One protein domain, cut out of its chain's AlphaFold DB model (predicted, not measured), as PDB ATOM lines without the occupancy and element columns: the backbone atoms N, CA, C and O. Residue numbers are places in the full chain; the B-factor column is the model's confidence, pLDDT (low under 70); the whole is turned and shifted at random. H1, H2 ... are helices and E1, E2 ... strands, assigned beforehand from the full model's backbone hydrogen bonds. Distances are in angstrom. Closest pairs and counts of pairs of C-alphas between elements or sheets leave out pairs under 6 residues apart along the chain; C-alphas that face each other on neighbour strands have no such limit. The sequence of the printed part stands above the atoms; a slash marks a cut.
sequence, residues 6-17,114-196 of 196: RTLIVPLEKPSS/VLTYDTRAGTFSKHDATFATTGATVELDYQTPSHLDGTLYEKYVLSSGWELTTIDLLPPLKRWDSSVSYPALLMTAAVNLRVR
ATOM      1  N   ARG A   6      10.598  22.391  53.031       93.31
ATOM      2  CA  ARG A   6       9.781  23.496  53.552       93.31
ATOM      3  C   ARG A   6       8.306  23.158  53.411       93.31
ATOM      4  O   ARG A   6       7.920  22.526  52.439       93.31
ATOM      5  N   THR A   7       7.500  23.644  54.346       94.25
ATOM      6  CA  THR A   7       6.040  23.576  54.262       94.25
ATOM      7  C   THR A   7       5.502  24.991  54.376       94.25
ATOM      8  O   THR A   7       5.840  25.707  55.322       94.25
ATOM      9  N   LEU A   8       4.712  25.413  53.394       92.50
ATOM     10  CA  LEU A   8       4.070  26.722  53.359       92.50
ATOM     11  C   LEU A   8       2.559  26.552  53.418       92.50
ATOM     12  O   LEU A   8       2.000  25.740  52.691       92.50
ATOM     13  N   ILE A   9       1.908  27.352  54.258       91.19
ATOM     14  CA  ILE A   9       0.452  27.412  54.320       91.19
ATOM     15  C   ILE A   9      -0.039  28.431  53.295       91.19
ATOM     16  O   ILE A   9       0.302  29.610  53.385       91.19
ATOM     17  N   VAL A  10      -0.827  27.967  52.331       89.00
ATOM     18  CA  VAL A  10      -1.384  28.765  51.240       89.00
ATOM     19  C   VAL A  10      -2.905  28.573  51.230       89.00
ATOM     20  O   VAL A  10      -3.372  27.436  51.123       89.00
ATOM     21  N   PRO A  11      -3.707  29.642  51.382       88.62
ATOM     22  CA  PRO A  11      -5.153  29.535  51.226       88.62
ATOM     23  C   PRO A  11      -5.507  29.246  49.764       88.62
ATOM     24  O   PRO A  11      -4.875  29.793  48.861       88.62
ATOM     25  N   LEU A  12      -6.518  28.416  49.534       90.06
ATOM     26  CA  LEU A  12      -7.075  28.179  48.202       90.06
ATOM     27  C   LEU A  12      -8.303  29.063  47.973       90.06
ATOM     28  O   LEU A  12      -8.979  29.479  48.923       90.06
ATOM     29  N   GLU A  13      -8.605  29.360  46.714       89.88
ATOM     30  CA  GLU A  13      -9.908  29.892  46.341       89.88
ATOM     31  C   GLU A  13     -11.036  28.966  46.801       89.88
ATOM     32  O   GLU A  13     -10.871  27.759  46.998       89.88
ATOM     33  N   LYS A  14     -12.199  29.569  47.049       87.00
ATOM     34  CA  LYS A  14     -13.347  28.839  47.569       87.00
ATOM     35  C   LYS A  14     -13.909  27.940  46.453       87.00
ATOM     36  O   LYS A  14     -14.356  28.491  45.447       87.00
ATOM     37  N   PRO A  15     -14.000  26.612  46.653       88.75
ATOM     38  CA  PRO A  15     -14.655  25.743  45.686       88.75
ATOM     39  C   PRO A  15     -16.150  26.071  45.578       88.75
ATOM     40  O   PRO A  15     -16.777  26.571  46.523       88.75
ATOM     41  N   SER A  16     -16.762  25.710  44.453       89.94
ATOM     42  CA  SER A  16     -18.221  25.643  44.338       89.94
ATOM     43  C   SER A  16     -18.817  24.652  45.350       89.94
ATOM     44  O   SER A  16     -18.120  23.808  45.923       89.94
ATOM     45  N   SER A  17     -20.128  24.737  45.591       87.75
ATOM     46  CA  SER A  17     -20.810  23.834  46.528       87.75
ATOM     47  C   SER A  17     -20.636  22.356  46.148       87.75
ATOM     48  O   SER A  17     -20.332  21.536  47.013       87.75
ATOM     49  N   VAL A 114      -6.390  15.200  57.490       89.12
ATOM     50  CA  VAL A 114      -5.363  15.655  56.543       89.12
ATOM     51  C   VAL A 114      -5.461  14.778  55.311       89.12
ATOM     52  O   VAL A 114      -5.348  13.557  55.433       89.12
ATOM     53  N   LEU A 115      -5.654  15.377  54.139       92.62
ATOM     54  CA  LEU A 115      -5.679  14.668  52.863       92.62
ATOM     55  C   LEU A 115      -4.439  15.048  52.055       92.62
ATOM     56  O   LEU A 115      -4.332  16.172  51.572       92.62
ATOM     57  N   THR A 116      -3.509  14.107  51.918       95.38
ATOM     58  CA  THR A 116      -2.247  14.349  51.219       95.38
ATOM     59  C   THR A 116      -2.349  13.952  49.754       95.38
ATOM     60  O   THR A 116      -2.543  12.782  49.426       95.38
ATOM     61  N   TYR A 117      -2.109  14.914  48.874       96.31
ATOM     62  CA  TYR A 117      -1.942  14.710  47.445       96.31
ATOM     63  C   TYR A 117      -0.462  14.665  47.091       96.31
ATOM     64  O   TYR A 117       0.300  15.553  47.469       96.31
ATOM     65  N   ASP A 118      -0.058  13.653  46.331       94.81
ATOM     66  CA  ASP A 118       1.200  13.674  45.588       94.81
ATOM     67  C   ASP A 118       0.950  14.005  44.110       94.81
ATOM     68  O   ASP A 118      -0.195  14.108  43.665       94.81
ATOM     69  N   THR A 119       2.025  14.140  43.334       92.94
ATOM     70  CA  THR A 119       1.968  14.477  41.902       92.94
ATOM     71  C   THR A 119       1.300  13.414  41.022       92.94
ATOM     72  O   THR A 119       1.146  13.617  39.820       92.94
ATOM     73  N   ARG A 120       0.902  12.261  41.580       94.50
ATOM     74  CA  ARG A 120       0.105  11.250  40.872       94.50
ATOM     75  C   ARG A 120      -1.386  11.341  41.192       94.50
ATOM     76  O   ARG A 120      -2.174  10.659  40.543       94.50
ATOM     77  N   ALA A 121      -1.772  12.095  42.217       94.81
ATOM     78  CA  ALA A 121      -3.163  12.358  42.585       94.81
ATOM     79  C   ALA A 121      -3.542  13.840  42.422       94.81
ATOM     80  O   ALA A 121      -4.699  14.201  42.622       94.81
ATOM     81  N   GLY A 122      -2.591  14.694  42.057       95.25
ATOM     82  CA  GLY A 122      -2.822  16.093  41.749       95.25
ATOM     83  C   GLY A 122      -1.718  16.673  40.875       95.25
ATOM     84  O   GLY A 122      -0.664  16.065  40.692       95.25
ATOM     85  N   THR A 123      -1.977  17.854  40.330       95.75
ATOM     86  CA  THR A 123      -0.995  18.665  39.603       95.75
ATOM     87  C   THR A 123      -0.801  19.957  40.376       95.75
ATOM     88  O   THR A 123      -1.787  20.596  40.733       95.75
ATOM     89  N   PHE A 124       0.449  20.315  40.673       94.00
ATOM     90  CA  PHE A 124       0.771  21.477  41.500       94.00
ATOM     91  C   PHE A 124       1.562  22.484  40.674       94.00
ATOM     92  O   PHE A 124       2.719  22.239  40.320       94.00
ATOM     93  N   SER A 125       0.931  23.611  40.378       91.62
ATOM     94  CA  SER A 125       1.542  24.723  39.664       91.62
ATOM     95  C   SER A 125       2.031  25.777  40.657       91.62
ATOM     96  O   SER A 125       2.009  25.590  41.874       91.62
ATOM     97  N   LYS A 126       2.510  26.912  40.139       90.69
ATOM     98  CA  LYS A 126       2.901  28.076  40.950       90.69
ATOM     99  C   LYS A 126       1.732  28.972  41.347       90.69
ATOM    100  O   LYS A 126       1.945  29.879  42.144       90.69
ATOM    101  N   HIS A 127       0.557  28.778  40.757       91.81
ATOM    102  CA  HIS A 127      -0.610  29.655  40.908       91.81
ATOM    103  C   HIS A 127      -1.878  28.870  41.224       91.81
ATOM    104  O   HIS A 127      -2.710  29.375  41.959       91.81
ATOM    105  N   ASP A 128      -1.949  27.628  40.769       93.81
ATOM    106  CA  ASP A 128      -3.078  26.727  40.949       93.81
ATOM    107  C   ASP A 128      -2.632  25.336  41.423       93.81
ATOM    108  O   ASP A 128      -1.447  24.963  41.402       93.81
ATOM    109  N   ALA A 129      -3.619  24.553  41.845       96.00
ATOM    110  CA  ALA A 129      -3.497  23.120  42.002       96.00
ATOM    111  C   ALA A 129      -4.759  22.410  41.511       96.00
ATOM    112  O   ALA A 129      -5.884  22.797  41.820       96.00
ATOM    113  N   THR A 130      -4.557  21.302  40.801       96.69
ATOM    114  CA  THR A 130      -5.620  20.364  40.439       96.69
ATOM    115  C   THR A 130      -5.571  19.147  41.351       96.69
ATOM    116  O   THR A 130      -4.525  18.516  41.501       96.69
ATOM    117  N   PHE A 131      -6.715  18.771  41.912       97.12
ATOM    118  CA  PHE A 131      -6.875  17.668  42.850       97.12
ATOM    119  C   PHE A 131      -7.777  16.585  42.264       97.12
ATOM    120  O   PHE A 131      -8.877  16.868  41.786       97.12
ATOM    121  N   ALA A 132      -7.352  15.324  42.337       96.56
ATOM    122  CA  ALA A 132      -8.244  14.204  42.079       96.56
ATOM    123  C   ALA A 132      -9.263  14.080  43.218       96.56
ATOM    124  O   ALA A 132      -8.905  13.785  44.355       96.56
ATOM    125  N   THR A 133     -10.544  14.247  42.914       95.06
ATOM    126  CA  THR A 133     -11.617  14.004  43.883       95.06
ATOM    127  C   THR A 133     -12.467  12.819  43.440       95.06
ATOM    128  O   THR A 133     -12.276  12.256  42.361       95.06
ATOM    129  N   THR A 134     -13.411  12.409  44.280       91.81
ATOM    130  CA  THR A 134     -14.410  11.413  43.890       91.81
ATOM    131  C   THR A 134     -15.229  11.943  42.707       91.81
ATOM    132  O   THR A 134     -15.911  12.961  42.824       91.81
ATOM    133  N   GLY A 135     -15.178  11.235  41.577       86.31
ATOM    134  CA  GLY A 135     -15.966  11.506  40.369       86.31
ATOM    135  C   GLY A 135     -15.295  12.422  39.339       86.31
ATOM    136  O   GLY A 135     -15.324  12.104  38.154       86.31
ATOM    137  N   ALA A 136     -14.671  13.523  39.758       91.19
ATOM    138  CA  ALA A 136     -14.011  14.470  38.853       91.19
ATOM    139  C   ALA A 136     -12.783  15.120  39.503       91.19
ATOM    140  O   ALA A 136     -12.600  15.067  40.719       91.19
ATOM    141  N   THR A 137     -11.936  15.759  38.705       95.56
ATOM    142  CA  THR A 137     -10.884  16.636  39.227       95.56
ATOM    143  C   THR A 137     -11.461  17.995  39.611       95.56
ATOM    144  O   THR A 137     -12.476  18.422  39.060       95.56
ATOM    145  N   VAL A 138     -10.820  18.665  40.563       95.50
ATOM    146  CA  VAL A 138     -11.141  20.042  40.955       95.50
ATOM    147  C   VAL A 138      -9.872  20.870  40.876       95.50
ATOM    148  O   VAL A 138      -8.860  20.484  41.456       95.50
ATOM    149  N   GLU A 139      -9.926  21.979  40.154       96.31
ATOM    150  CA  GLU A 139      -8.841  22.950  40.040       96.31
ATOM    151  C   GLU A 139      -9.157  24.146  40.936       96.31
ATOM    152  O   GLU A 139     -10.284  24.639  40.929       96.31
ATOM    153  N   LEU A 140      -8.190  24.562  41.752       94.62
ATOM    154  CA  LEU A 140      -8.317  25.704  42.652       94.62
ATOM    155  C   LEU A 140      -7.072  26.578  42.554       94.62
ATOM    156  O   LEU A 140      -5.947  26.078  42.654       94.62
ATOM    157  N   ASP A 141      -7.293  27.881  42.456       93.56
ATOM    158  CA  ASP A 141      -6.232  28.876  42.510       93.56
ATOM    159  C   ASP A 141      -5.737  29.084  43.950       93.56
ATOM    160  O   ASP A 141      -6.486  28.997  44.929       93.56
ATOM    161  N   TYR A 142      -4.453  29.389  44.097       91.25
ATOM    162  CA  TYR A 142      -3.878  29.872  45.342       91.25
ATOM    163  C   TYR A 142      -4.253  31.336  45.558       91.25
ATOM    164  O   TYR A 142      -4.053  32.187  44.692       91.25
ATOM    165  N   GLN A 143      -4.683  31.670  46.772       88.81
ATOM    166  CA  GLN A 143      -4.838  33.063  47.173       88.81
ATOM    167  C   GLN A 143      -3.459  33.679  47.404       88.81
ATOM    168  O   GLN A 143      -2.836  33.511  48.458       88.81
ATOM    169  N   THR A 144      -2.976  34.409  46.404       83.19
ATOM    170  CA  THR A 144      -1.709  35.131  46.489       83.19
ATOM    171  C   THR A 144      -1.894  36.512  47.118       83.19
ATOM    172  O   THR A 144      -2.885  37.189  46.832       83.19
ATOM    173  N   PRO A 145      -0.934  36.988  47.930       80.94
ATOM    174  CA  PRO A 145      -0.918  38.372  48.389       80.94
ATOM    175  C   PRO A 145      -0.950  39.364  47.218       80.94
ATOM    176  O   PRO A 145      -0.367  39.108  46.166       80.94
ATOM    177  N   SER A 146      -1.563  40.532  47.422       83.38
ATOM    178  CA  SER A 146      -1.609  41.606  46.416       83.38
ATOM    179  C   SER A 146      -0.231  42.179  46.061       83.38
ATOM    180  O   SER A 146      -0.070  42.783  45.002       83.38
ATOM    181  N   HIS A 147       0.761  41.987  46.933       86.62
ATOM    182  CA  HIS A 147       2.157  42.326  46.699       86.62
ATOM    183  C   HIS A 147       3.040  41.138  47.080       86.62
ATOM    184  O   HIS A 147       2.944  40.626  48.196       86.62
ATOM    185  N   LEU A 148       3.866  40.688  46.137       85.75
ATOM    186  CA  LEU A 148       4.647  39.460  46.276       85.75
ATOM    187  C   LEU A 148       6.010  39.691  46.932       85.75
ATOM    188  O   LEU A 148       6.513  38.759  47.564       85.75
ATOM    189  N   ASP A 149       6.575  40.896  46.826       89.06
ATOM    190  CA  ASP A 149       7.962  41.139  47.220       89.06
ATOM    191  C   ASP A 149       8.170  40.875  48.717       89.06
ATOM    192  O   ASP A 149       7.453  41.374  49.591       89.06
ATOM    193  N   GLY A 150       9.167  40.047  49.020       87.44
ATOM    194  CA  GLY A 150       9.526  39.669  50.385       87.44
ATOM    195  C   GLY A 150       8.582  38.652  51.032       87.44
ATOM    196  O   GLY A 150       8.786  38.289  52.195       87.44
ATOM    197  N   THR A 151       7.574  38.149  50.314       89.94
ATOM    198  CA  THR A 151       6.678  37.108  50.834       89.94
ATOM    199  C   THR A 151       7.344  35.731  50.813       89.94
ATOM    200  O   THR A 151       8.214  35.424  49.995       89.94
ATOM    201  N   LEU A 152       6.903  34.832  51.704       90.31
ATOM    202  CA  LEU A 152       7.331  33.428  51.648       90.31
ATOM    203  C   LEU A 152       6.887  32.761  50.337       90.31
ATOM    204  O   LEU A 152       7.578  31.874  49.839       90.31
ATOM    205  N   TYR A 153       5.769  33.217  49.770       89.75
ATOM    206  CA  TYR A 153       5.252  32.746  48.493       89.75
ATOM    207  C   TYR A 153       6.238  33.017  47.350       89.75
ATOM    208  O   TYR A 153       6.620  32.092  46.635       89.75
ATOM    209  N   GLU A 154       6.739  34.250  47.234       92.31
ATOM    210  CA  GLU A 154       7.792  34.604  46.278       92.31
ATOM    211  C   GLU A 154       9.071  33.791  46.528       92.31
ATOM    212  O   GLU A 154       9.609  33.154  45.620       92.31
ATOM    213  N   LYS A 155       9.522  33.751  47.788       92.25
ATOM    214  CA  LYS A 155      10.784  33.108  48.174       92.25
ATOM    215  C   LYS A 155      10.831  31.608  47.864       92.25
ATOM    216  O   LYS A 155      11.909  31.092  47.564       92.25
ATOM    217  N   TYR A 156       9.704  30.910  47.987       92.44
ATOM    218  CA  TYR A 156       9.657  29.449  47.907       92.44
ATOM    219  C   TYR A 156       8.775  28.928  46.770       92.44
ATOM    220  O   TYR A 156       9.264  28.135  45.976       92.44
ATOM    221  N   VAL A 157       7.518  29.365  46.652       91.00
ATOM    222  CA  VAL A 157       6.574  28.824  45.650       91.00
ATOM    223  C   VAL A 157       6.921  29.307  44.241       91.00
ATOM    224  O   VAL A 157       6.941  28.518  43.298       91.00
ATOM    225  N   LEU A 158       7.246  30.593  44.079       91.50
ATOM    226  CA  LEU A 158       7.594  31.146  42.765       91.50
ATOM    227  C   LEU A 158       9.036  30.838  42.339       91.50
ATOM    228  O   LEU A 158       9.352  30.888  41.143       91.50
ATOM    229  N   SER A 159       9.896  30.488  43.293       92.06
ATOM    230  CA  SER A 159      11.312  30.209  43.064       92.06
ATOM    231  C   SER A 159      11.530  28.918  42.274       92.06
ATOM    232  O   SER A 159      10.997  27.864  42.602       92.06
ATOM    233  N   SER A 160      12.382  28.964  41.246       91.12
ATOM    234  CA  SER A 160      12.777  27.776  40.474       91.12
ATOM    235  C   SER A 160      13.718  26.830  41.227       91.12
ATOM    236  O   SER A 160      13.980  25.735  40.737       91.12
ATOM    237  N   GLY A 161      14.258  27.257  42.375       92.31
ATOM    238  CA  GLY A 161      15.124  26.435  43.227       92.31
ATOM    239  C   GLY A 161      14.364  25.434  44.098       92.31
ATOM    240  O   GLY A 161      14.991  24.635  44.790       92.31
ATOM    241  N   TRP A 162      13.031  25.481  44.072       92.75
ATOM    242  CA  TRP A 162      12.157  24.611  44.845       92.75
ATOM    243  C   TRP A 162      11.198  23.861  43.926       92.75
ATOM    244  O   TRP A 162      10.735  24.372  42.907       92.75
ATOM    245  N   GLU A 163      10.904  22.626  44.299       92.44
ATOM    246  CA  GLU A 163       9.913  21.773  43.660       92.44
ATOM    247  C   GLU A 163       8.775  21.498  44.642       92.44
ATOM    248  O   GLU A 163       9.023  21.130  45.792       92.44
ATOM    249  N   LEU A 164       7.532  21.670  44.188       92.81
ATOM    250  CA  LEU A 164       6.341  21.281  44.937       92.81
ATOM    251  C   LEU A 164       6.181  19.763  44.833       92.81
ATOM    252  O   LEU A 164       6.085  19.213  43.740       92.81
ATOM    253  N   THR A 165       6.154  19.090  45.976       93.62
ATOM    254  CA  THR A 165       6.184  17.621  46.042       93.62
ATOM    255  C   THR A 165       4.839  17.031  46.443       93.62
ATOM    256  O   THR A 165       4.358  16.091  45.808       93.62
ATOM    257  N   THR A 166       4.224  17.585  47.485       95.44
ATOM    258  CA  THR A 166       2.906  17.181  47.974       95.44
ATOM    259  C   THR A 166       2.132  18.388  48.475       95.44
ATOM    260  O   THR A 166       2.717  19.365  48.949       95.44
ATOM    261  N   ILE A 167       0.809  18.294  48.431       95.56
ATOM    262  CA  ILE A 167      -0.088  19.232  49.102       95.56
ATOM    263  C   ILE A 167      -0.888  18.464  50.142       95.56
ATOM    264  O   ILE A 167      -1.552  17.483  49.816       95.56
ATOM    265  N   ASP A 168      -0.845  18.933  51.380       94.50
ATOM    266  CA  ASP A 168      -1.736  18.478  52.436       94.50
ATOM    267  C   ASP A 168      -2.927  19.432  52.505       94.50
ATOM    268  O   ASP A 168      -2.771  20.606  52.847       94.50
ATOM    269  N   LEU A 169      -4.120  18.950  52.163       92.44
ATOM    270  CA  LEU A 169      -5.349  19.687  52.433       92.44
ATOM    271  C   LEU A 169      -5.720  19.515  53.903       92.44
ATOM    272  O   LEU A 169      -5.743  18.395  54.424       92.44
ATOM    273  N   LEU A 170      -6.008  20.643  54.545       87.50
ATOM    274  CA  LEU A 170      -6.339  20.752  55.959       87.50
ATOM    275  C   LEU A 170      -7.768  21.292  56.129       87.50
ATOM    276  O   LEU A 170      -8.225  22.082  55.289       87.50
ATOM    277  N   PRO A 171      -8.468  20.937  57.224       78.62
ATOM    278  CA  PRO A 171      -9.721  21.576  57.588       78.62
ATOM    279  C   PRO A 171      -9.512  23.087  57.792       78.62
ATOM    280  O   PRO A 171      -8.406  23.531  58.119       78.62
ATOM    281  N   PRO A 172     -10.565  23.902  57.617       69.00
ATOM    282  CA  PRO A 172     -10.472  25.342  57.822       69.00
ATOM    283  C   PRO A 172     -10.015  25.688  59.248       69.00
ATOM    284  O   PRO A 172     -10.484  25.122  60.232       69.00
ATOM    285  N   LEU A 173      -9.139  26.692  59.360       55.97
ATOM    286  CA  LEU A 173      -8.502  27.117  60.616       55.97
ATOM    287  C   LEU A 173      -9.458  27.769  61.646       55.97
ATOM    288  O   LEU A 173      -9.032  28.061  62.765       55.97
ATOM    289  N   LYS A 174     -10.731  28.028  61.307       50.00
ATOM    290  CA  LYS A 174     -11.726  28.608  62.232       50.00
ATOM    291  C   LYS A 174     -12.745  27.567  62.696       50.00
ATOM    292  O   LYS A 174     -13.365  26.882  61.892       50.00
ATOM    293  N   ARG A 175     -12.916  27.525  64.022       42.34
ATOM    294  CA  ARG A 175     -13.821  26.650  64.777       42.34
ATOM    295  C   ARG A 175     -15.274  26.763  64.296       42.34
ATOM    296  O   ARG A 175     -15.776  27.862  64.085       42.34
ATOM    297  N   TRP A 176     -15.913  25.599  64.208       40.12
ATOM    298  CA  TRP A 176     -17.334  25.349  63.966       40.12
ATOM    299  C   TRP A 176     -18.255  26.224  64.836       40.12
ATOM    300  O   TRP A 176     -18.188  26.161  66.064       40.12
ATOM    301  N   ASP A 177     -19.138  26.998  64.201       36.66
ATOM    302  CA  ASP A 177     -20.372  27.501  64.812       36.66
ATOM    303  C   ASP A 177     -21.520  26.658  64.247       36.66
ATOM    304  O   ASP A 177     -21.789  26.668  63.044       36.66
ATOM    305  N   SER A 178     -22.176  25.893  65.117       42.25
ATOM    306  CA  SER A 178     -23.250  24.952  64.779       42.25
ATOM    307  C   SER A 178     -24.536  25.612  64.267       42.25
ATOM    308  O   SER A 178     -25.493  24.904  63.961       42.25
ATOM    309  N   SER A 179     -24.595  26.944  64.198       38.91
ATOM    310  CA  SER A 179     -25.775  27.696  63.759       38.91
ATOM    311  C   SER A 179     -25.828  27.998  62.255       38.91
ATOM    312  O   SER A 179     -26.855  28.479  61.775       38.91
ATOM    313  N   VAL A 180     -24.776  27.688  61.486       40.97
ATOM    314  CA  VAL A 180     -24.736  27.948  60.038       40.97
ATOM    315  C   VAL A 180     -24.702  26.632  59.267       40.97
ATOM    316  O   VAL A 180     -23.758  25.853  59.376       40.97
ATOM    317  N   SER A 181     -25.731  26.389  58.451       39.94
ATOM    318  CA  SER A 181     -25.720  25.306  57.465       39.94
ATOM    319  C   SER A 181     -24.636  25.616  56.420       39.94
ATOM    320  O   SER A 181     -24.798  26.517  55.601       39.94
ATOM    321  N   TYR A 182     -23.499  24.925  56.540       42.25
ATOM    322  CA  TYR A 182     -22.316  24.954  55.667       42.25
ATOM    323  C   TYR A 182     -21.749  26.347  55.312       42.25
ATOM    324  O   TYR A 182     -21.910  26.822  54.182       42.25
ATOM    325  N   PRO A 183     -20.986  27.003  56.207       41.56
ATOM    326  CA  PRO A 183     -20.183  28.148  55.809       41.56
ATOM    327  C   PRO A 183     -18.944  27.667  55.038       41.56
ATOM    328  O   PRO A 183     -18.070  27.006  55.585       41.56
ATOM    329  N   ALA A 184     -18.911  27.999  53.747       44.09
ATOM    330  CA  ALA A 184     -17.735  28.168  52.888       44.09
ATOM    331  C   ALA A 184     -16.384  27.694  53.470       44.09
ATOM    332  O   ALA A 184     -15.706  28.446  54.171       44.09
ATOM    333  N   LEU A 185     -15.968  26.471  53.136       48.28
ATOM    334  CA  LEU A 185     -14.643  25.959  53.482       48.28
ATOM    335  C   LEU A 185     -13.581  26.808  52.772       48.28
ATOM    336  O   LEU A 185     -13.389  26.692  51.564       48.28
ATOM    337  N   LEU A 186     -12.861  27.640  53.520       53.34
ATOM    338  CA  LEU A 186     -11.509  28.020  53.121       53.34
ATOM    339  C   LEU A 186     -10.644  26.773  53.304       53.34
ATOM    340  O   LEU A 186     -10.147  26.504  54.401       53.34
ATOM    341  N   MET A 187     -10.533  25.969  52.246       71.25
ATOM    342  CA  MET A 187      -9.587  24.861  52.225       71.25
ATOM    343  C   MET A 187      -8.181  25.450  52.288       71.25
ATOM    344  O   MET A 187      -7.826  26.362  51.541       71.25
ATOM    345  N   THR A 188      -7.398  24.969  53.246       84.06
ATOM    346  CA  THR A 188      -6.026  25.429  53.442       84.06
ATOM    347  C   THR A 188      -5.082  24.361  52.916       84.06
ATOM    348  O   THR A 188      -5.196  23.198  53.303       84.06
ATOM    349  N   ALA A 189      -4.156  24.754  52.043       89.00
ATOM    350  CA  ALA A 189      -3.124  23.880  51.511       89.00
ATOM    351  C   ALA A 189      -1.818  24.077  52.287       89.00
ATOM    352  O   ALA A 189      -1.258  25.172  52.323       89.00
ATOM    353  N   ALA A 190      -1.301  23.008  52.882       93.12
ATOM    354  CA  ALA A 190       0.095  22.916  53.282       93.12
ATOM    355  C   ALA A 190       0.905  22.402  52.080       93.12
ATOM    356  O   ALA A 190       0.921  21.213  51.767       93.12
ATOM    357  N   VAL A 191       1.550  23.329  51.373       92.19
ATOM    358  CA  VAL A 191       2.383  23.062  50.198       92.19
ATOM    359  C   VAL A 191       3.765  22.628  50.670       92.19
ATOM    360  O   VAL A 191       4.482  23.404  51.306       92.19
ATOM    361  N   ASN A 192       4.151  21.391  50.364       93.69
ATOM    362  CA  ASN A 192       5.434  20.819  50.752       93.69
ATOM    363  C   ASN A 192       6.432  20.916  49.599       93.69
ATOM    364  O   ASN A 192       6.215  20.365  48.516       93.69
ATOM    365  N   LEU A 193       7.551  21.590  49.852       92.94
ATOM    366  CA  LEU A 193       8.589  21.865  48.873       92.94
ATOM    367  C   LEU A 193       9.906  21.195  49.245       92.94
ATOM    368  O   LEU A 193      10.285  21.141  50.420       92.94
ATOM    369  N   ARG A 194      10.640  20.775  48.219       93.38
ATOM    370  CA  ARG A 194      12.010  20.275  48.320       93.38
ATOM    371  C   ARG A 194      12.937  21.116  47.449       93.38
ATOM    372  O   ARG A 194      12.526  21.590  46.393       93.38
ATOM    373  N   VAL A 195      14.170  21.324  47.904       91.75
ATOM    374  CA  VAL A 195      15.218  21.925  47.068       91.75
ATOM    375  C   VAL A 195      15.500  21.036  45.849       91.75
ATOM    376  O   VAL A 195      15.516  19.812  45.981       91.75
ATOM    377  N   ARG A 196      15.681  21.648  44.677       84.12
ATOM    378  CA  ARG A 196      16.107  20.933  43.464       84.12
ATOM    379  C   ARG A 196      17.574  20.520  43.504       84.12
ATOM    380  O   ARG A 196      18.378  21.263  44.114       84.12
TER     381      ARG A 196
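This is residues 6 to 17 and 114 to 196 of the 196 residues of an uncharacterized protein of uncultured archaeon A07HR60 (UniProt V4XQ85). A strongly twisted sheet of four strands, E1, E7, E6 and E2, and a smaller sheet of three, E3, E4 and E5, make a small sandwich, partly face to face with their strands crossed. The short helix H1 packs on the larger sheet over E7, and residues 175 to 181 of the long loop between E6 and E7 stick out as a free arm. The printed part has 95 residues, with one named helix and seven named strands in the order E1 E2 E3 E4 E5 H1 E6 E7; both sheets are antiparallel, in the orders E1 - E7 - E6 - E2 and E3 - E4 - E5. The class is mostly strand, though under half of the residues, 46, are in named elements. The whole is compact, with a radius of gyration of the C-alphas of 14.0 A and spans of 45 by 31 by 19 A.

In the larger sheet, E6, residues 162 to 170, and E7, residues 188 to 195, are a hairpin, with N 163 and O 194 within hydrogen-bond range at 2.8 A. E6 bends by 60 degrees at residue 165. Edge strand E1, residues 6 to 11, is antiparallel to E7, with N 8 and O 191 2.9 A apart. Edge strand E2, residues 115 to 118, is antiparallel to E6, with N 117 and O 167 2.8 A apart. The other sheet is a meander, each strand the antiparallel neighbour of the one before: E3, residues 122 to 124, E4, residues 128 to 132, and E5, residues 137 to 141. N 123 and O 130 of the hairpin E3 and E4 are 2.9 A apart, and N 131 and O 138 of the hairpin E4 and E5 are 2.8 A apart. The two sheets form a sandwich, face to face, 9.5 A centre to centre where they face each other, with their strands at 74 degrees. The closest C-alphas of E3 and E6 are those of Phe 124 and Leu 164, 6.5 A apart. E1 is apart from E3, E4 and E5. H1, residues 152 to 157, is on the larger sheet at a height of 8.5 A, over E7, and only just stands up from it at 41 degrees. Its closest C-alpha pair with E7 is Tyr 156 and Leu 193, 7.7 A. In H1 every O i to N i+4 pair is within hydrogen-bond range.

E1 begins at C-alpha 6, (9.781, 23.496, 53.552), and is 16.3 A long. E6 is 21.9 A long and E7 22.5 A, ending at C-alpha 195, (15.218, 21.925, 47.068). E4 is 13.6 A and E5 13.5 A long.

The two C-alphas farthest apart, those of Ser 179 and Arg 196, are 47.0 A apart. Residues 18 to 113 are not printed, and C-alphas 17 and 114 are 20.1 A apart across the cut. The link E6 to E7 is long. Mean pLDDT of the printed part is 84.0, with residues 172 to 186 under 70.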